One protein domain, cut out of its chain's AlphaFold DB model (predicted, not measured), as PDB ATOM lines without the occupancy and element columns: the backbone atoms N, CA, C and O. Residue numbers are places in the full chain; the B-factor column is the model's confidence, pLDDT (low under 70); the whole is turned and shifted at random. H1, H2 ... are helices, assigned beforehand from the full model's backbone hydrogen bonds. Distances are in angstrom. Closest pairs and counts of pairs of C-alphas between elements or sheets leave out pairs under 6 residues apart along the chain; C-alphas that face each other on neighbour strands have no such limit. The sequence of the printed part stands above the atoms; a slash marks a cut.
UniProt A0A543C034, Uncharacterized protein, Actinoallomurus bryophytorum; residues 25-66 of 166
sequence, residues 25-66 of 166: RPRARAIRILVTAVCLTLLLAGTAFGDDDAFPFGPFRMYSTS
ATOM      1  N   ARG A  25      14.962  -6.100  43.983       89.19
ATOM      2  CA  ARG A  25      15.507  -7.310  44.607       89.19
ATOM      3  C   ARG A  25      16.590  -6.904  45.624       89.19
ATOM      4  O   ARG A  25      17.359  -5.985  45.326       89.19
ATOM      5  N   PRO A  26      16.722  -7.589  46.776       90.12
ATOM      6  CA  PRO A  26      17.697  -7.228  47.812       90.12
ATOM      7  C   PRO A  26      19.126  -7.058  47.284       90.12
ATOM      8  O   PRO A  26      19.801  -6.093  47.628       90.12
ATOM      9  N   ARG A  27      19.550  -7.927  46.354       93.62
ATOM     10  CA  ARG A  27      20.856  -7.832  45.678       93.62
ATOM     11  C   ARG A  27      21.017  -6.540  44.874       93.62
ATOM     12  O   ARG A  27      22.040  -5.879  44.984       93.62
ATOM     13  N   ALA A  28      20.000  -6.148  44.107       91.06
ATOM     14  CA  ALA A  28      20.037  -4.914  43.322       91.06
ATOM     15  C   ALA A  28      20.117  -3.672  44.224       91.06
ATOM     16  O   ALA A  28      20.819  -2.717  43.904       91.06
ATOM     17  N   ARG A  29      19.434  -3.699  45.377       93.06
ATOM     18  CA  ARG A  29      19.545  -2.648  46.394       93.06
ATOM     19  C   ARG A  29      20.948  -2.602  47.005       93.06
ATOM     20  O   ARG A  29      21.524  -1.523  47.068       93.06
ATOM     21  N   ALA A  30      21.495  -3.746  47.415       95.25
ATOM     22  CA  ALA A  30      22.823  -3.831  48.022       95.25
ATOM     23  C   ALA A  30      23.920  -3.313  47.079       95.25
ATOM     24  O   ALA A  30      24.755  -2.524  47.505       95.25
ATOM     25  N   ILE A  31      23.863  -3.672  45.791       97.12
ATOM     26  CA  ILE A  31      24.812  -3.179  44.783       97.12
ATOM     27  C   ILE A  31      24.734  -1.657  44.657       97.12
ATOM     28  O   ILE A  31      25.766  -0.998  44.671       97.12
ATOM     29  N   ARG A  32      23.531  -1.076  44.576       96.19
ATOM     30  CA  ARG A  32      23.380   0.386  44.481       96.19
ATOM     31  C   ARG A  32      23.935   1.094  45.713       96.19
ATOM     32  O   ARG A  32      24.669   2.057  45.555       96.19
ATOM     33  N   ILE A  33      23.633   0.592  46.913       97.50
ATOM     34  CA  ILE A  33      24.169   1.145  48.167       97.50
ATOM     35  C   ILE A  33      25.695   1.069  48.175       97.50
ATOM     36  O   ILE A  33      26.342   2.062  48.491       97.50
ATOM     37  N   LEU A  34      26.266  -0.078  47.798       98.19
ATOM     38  CA  LEU A  34      27.711  -0.260  47.742       98.19
ATOM     39  C   LEU A  34      28.356   0.723  46.758       98.19
ATOM     40  O   LEU A  34      29.298   1.414  47.126       98.19
ATOM     41  N   VAL A  35      27.822   0.833  45.538       98.00
ATOM     42  CA  VAL A  35      28.326   1.775  44.525       98.00
ATOM     43  C   VAL A  35      28.231   3.216  45.029       98.00
ATOM     44  O   VAL A  35      29.207   3.954  44.940       98.00
ATOM     45  N   THR A  36      27.102   3.615  45.622       97.69
ATOM     46  CA  THR A  36      26.948   4.954  46.207       97.69
ATOM     47  C   THR A  36      27.948   5.201  47.335       97.69
ATOM     48  O   THR A  36      28.554   6.268  47.372       97.69
ATOM     49  N   ALA A  37      28.160   4.231  48.227       98.12
ATOM     50  CA  ALA A  37      29.117   4.348  49.322       98.12
ATOM     51  C   ALA A  37      30.562   4.473  48.812       98.12
ATOM     52  O   ALA A  37      31.324   5.286  49.336       98.12
ATOM     53  N   VAL A  38      30.923   3.733  47.758       98.19
ATOM     54  CA  VAL A  38      32.232   3.842  47.100       98.19
ATOM     55  C   VAL A  38      32.400   5.225  46.472       98.19
ATOM     56  O   VAL A  38      33.377   5.902  46.776       98.19
ATOM     57  N   CYS A  39      31.436   5.689  45.669       97.25
ATOM     58  CA  CYS A  39      31.493   7.022  45.064       97.25
ATOM     59  C   CYS A  39      31.579   8.134  46.117       97.25
ATOM     60  O   CYS A  39      32.359   9.067  45.952       97.25
ATOM     61  N   LEU A  40      30.816   8.028  47.210       96.69
ATOM     62  CA  LEU A  40      30.859   8.987  48.313       96.69
ATOM     63  C   LEU A  40      32.227   8.989  49.000       96.69
ATOM     64  O   LEU A  40      32.780  10.051  49.258       96.69
ATOM     65  N   THR A  41      32.789   7.809  49.265       97.31
ATOM     66  CA  THR A  41      34.117   7.683  49.881       97.31
ATOM     67  C   THR A  41      35.195   8.299  48.996       97.31
ATOM     68  O   THR A  41      36.006   9.080  49.485       97.31
ATOM     69  N   LEU A  42      35.174   8.000  47.693       96.31
ATOM     70  CA  LEU A  42      36.109   8.580  46.730       96.31
ATOM     71  C   LEU A  42      35.972  10.102  46.664       96.31
ATOM     72  O   LEU A  42      36.983  10.793  46.711       96.31
ATOM     73  N   LEU A  43      34.742  10.625  46.626       94.06
ATOM     74  CA  LEU A  43      34.481  12.066  46.608       94.06
ATOM     75  C   LEU A  43      35.009  12.762  47.870       94.06
ATOM     76  O   LEU A  43      35.647  13.805  47.773       94.06
ATOM     77  N   LEU A  44      34.764  12.197  49.056       94.31
ATOM     78  CA  LEU A  44      35.249  12.768  50.315       94.31
ATOM     79  C   LEU A  44      36.778  12.732  50.394       94.31
ATOM     80  O   LEU A  44      37.394  13.729  50.767       94.31
ATOM     81  N   ALA A  45      37.391  11.612  50.005       94.19
ATOM     82  CA  ALA A  45      38.842  11.470  49.981       94.19
ATOM     83  C   ALA A  45      39.489  12.440  48.978       94.19
ATOM     84  O   ALA A  45      40.435  13.143  49.328       94.19
ATOM     85  N   GLY A  46      38.950  12.528  47.761       91.81
ATOM     86  CA  GLY A  46      39.427  13.458  46.743       91.81
ATOM     87  C   GLY A  46      39.212  14.920  47.135       91.81
ATOM     88  O   GLY A  46      40.099  15.734  46.919       91.81
ATOM     89  N   THR A  47      38.107  15.262  47.800       86.31
ATOM     90  CA  THR A  47      37.868  16.626  48.308       86.31
ATOM     91  C   THR A  47      38.858  17.011  49.410       86.31
ATOM     92  O   THR A  47      39.363  18.131  49.417       86.31
ATOM     93  N   ALA A  48      39.133  16.103  50.351       88.31
ATOM     94  CA  ALA A  48      39.992  16.394  51.498       88.31
ATOM     95  C   ALA A  48      41.492  16.385  51.153       88.31
ATOM     96  O   ALA A  48      42.248  17.163  51.735       88.31
ATOM     97  N   PHE A  49      41.923  15.520  50.228       87.56
ATOM     98  CA  PHE A  49      43.346  15.259  49.970       87.56
ATOM     99  C   PHE A  49      43.764  15.364  48.499       87.56
ATOM    100  O   PHE A  49      44.958  15.352  48.211       87.56
ATOM    101  N   GLY A  50      42.813  15.430  47.570       83.50
ATOM    102  CA  GLY A  50      43.088  15.469  46.139       83.50
ATOM    103  C   GLY A  50      43.457  16.855  45.611       83.50
ATOM    104  O   GLY A  50      43.450  17.871  46.316       83.50
ATOM    105  N   ASP A  51      43.765  16.871  44.320       82.12
ATOM    106  CA  ASP A  51      43.977  18.071  43.517       82.12
ATOM    107  C   ASP A  51      43.211  17.977  42.191       82.12
ATOM    108  O   ASP A  51      42.453  17.023  41.994       82.12
ATOM    109  N   ASP A  52      43.416  18.941  41.295       79.75
ATOM    110  CA  ASP A  52      42.823  18.990  39.955       79.75
ATOM    111  C   ASP A  52      43.003  17.662  39.183       79.75
ATOM    112  O   ASP A  52      42.088  17.216  38.489       79.75
ATOM    113  N   ASP A  53      44.133  16.969  39.380       82.44
ATOM    114  CA  ASP A  53      44.445  15.666  38.765       82.44
ATOM    115  C   ASP A  53      43.555  14.509  39.260       82.44
ATOM    116  O   ASP A  53      43.443  13.474  38.602       82.44
ATOM    117  N   ALA A  54      42.919  14.656  40.427       87.56
ATOM    118  CA  ALA A  54      42.057  13.636  41.026       87.56
ATOM    119  C   ALA A  54      40.584  13.761  40.590       87.56
ATOM    120  O   ALA A  54      39.715  13.039  41.096       87.56
ATOM    121  N   PHE A  55      40.271  14.675  39.667       84.56
ATOM    122  CA  PHE A  55      38.951  14.775  39.047       84.56
ATOM    123  C   PHE A  55      38.513  13.411  38.451       84.56
ATOM    124  O   PHE A  55      39.335  12.717  37.850       84.56
ATOM    125  N   PRO A  56      37.240  12.974  38.591       86.81
ATOM    126  CA  PRO A  56      36.060  13.715  39.057       86.81
ATOM    127  C   PRO A  56      35.803  13.692  40.568       86.81
ATOM    128  O   PRO A  56      34.795  14.238  41.013       86.81
ATOM    129  N   PHE A  57      36.662  13.046  41.356       90.56
ATOM    130  CA  PHE A  57      36.463  12.922  42.803       90.56
ATOM    131  C   PHE A  57      37.260  13.958  43.611       90.56
ATOM    132  O   PHE A  57      36.932  14.208  44.769       90.56
ATOM    133  N   GLY A  58      38.282  14.564  43.003       84.50
ATOM    134  CA  GLY A  58      39.000  15.740  43.494       84.50
ATOM    135  C   GLY A  58      38.341  17.064  43.088       84.50
ATOM    136  O   GLY A  58      37.533  17.096  42.154       84.50
ATOM    137  N   PRO A  59      38.653  18.165  43.791       80.88
ATOM    138  CA  PRO A  59      38.109  19.478  43.477       80.88
ATOM    139  C   PRO A  59      38.722  20.036  42.187       80.88
ATOM    140  O   PRO A  59      39.906  19.853  41.937       80.88
ATOM    141  N   PHE A  60      37.952  20.828  41.436       78.88
ATOM    142  CA  PHE A  60      38.538  21.803  40.513       78.88
ATOM    143  C   PHE A  60      38.988  23.028  41.322       78.88
ATOM    144  O   PHE A  60      38.186  23.923  41.621       78.88
ATOM    145  N   ARG A  61      40.261  23.079  41.717       74.00
ATOM    146  CA  ARG A  61      40.883  24.188  42.456       74.00
ATOM    147  C   ARG A  61      40.724  25.527  41.751       74.00
ATOM    148  O   ARG A  61      40.555  26.530  42.447       74.00
ATOM    149  N   MET A  62      40.660  25.539  40.417       71.25
ATOM    150  CA  MET A  62      40.381  26.744  39.619       71.25
ATOM    151  C   MET A  62      39.090  27.470  40.039       71.25
ATOM    152  O   MET A  62      39.012  28.688  39.911       71.25
ATOM    153  N   TYR A  63      38.095  26.739  40.555       72.62
ATOM    154  CA  TYR A  63      36.803  27.297  40.981       72.62
ATOM    155  C   TYR A  63      36.554  27.213  42.490       72.62
ATOM    156  O   TYR A  63      35.634  27.853  42.992       72.62
ATOM    157  N   SER A  64      37.338  26.417  43.216       67.94
ATOM    158  CA  SER A  64      37.105  26.123  44.637       67.94
ATOM    159  C   SER A  64      38.119  26.766  45.584       67.94
ATOM    160  O   SER A  64      37.947  26.692  46.799       67.94
ATOM    161  N   THR A  65      39.159  27.426  45.061       69.50
ATOM    162  CA  THR A  65      40.190  28.074  45.880       69.50
ATOM    163  C   THR A  65      40.348  29.552  45.532       69.50
ATOM    164  O   THR A  65      40.224  29.962  44.382       69.50
ATOM    165  N   SER A  66      40.621  30.372  46.549       71.12
ATOM    166  CA  SER A  66      41.014  31.774  46.383       71.12
ATOM    167  C   SER A  66      42.502  31.927  46.661       71.12
ATOM    168  O   SER A  66      43.020  31.279  47.575       71.12
TER     169      SER A  66
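AT A GLANCE: This is residues 25 to 66 of the 166 residues of an uncharacterized protein of Actinoallomurus bryophytorum (UniProt A0A543C034). One long straight helix, H1, makes most of the length; after its last residue, Phe 49, a long link loops back beside its last turns and then runs on to a single small helical turn, H2. Residues 25 to 38 stick out free, 26 to 38 of them in H1. The printed part has 42 residues, with two named helices in the order H1, H2 and no named strand, and is all helix. It is only just loose, close to extended, with a radius of gyration of the C-alphas of 13.6 A, and spans 46 by 15 by 15 A, a rod in outline.

HOW THE PARTS SIT: H1, residues 26 to 49, and H2, residues 61 to 64, are apart, with no C-alpha of the one within 8 A of the other. In H1 every O i to N i+4 pair is within hydrogen-bond range; H2 is too short for such a pair, but its one O i to N i+3 pair is within range.

IN THESE COORDINATES: H1 runs 34.2 A from C-alpha 26 at (17.697, -7.228, 47.812) to C-alpha 49 at (43.346, 15.259, 49.970). H2 spans 4.8 A and ends at C-alpha 64 at (37.105, 26.123, 44.637).

THE WHOLE: The two C-alphas farthest apart, those of Arg 25 and Ser 66, are 46.7 A apart. The printed part has no cut, and 11 residues make the long link from H1 to H2. Mean pLDDT of the printed part is 88.2, with residues 64 to 65 under 70.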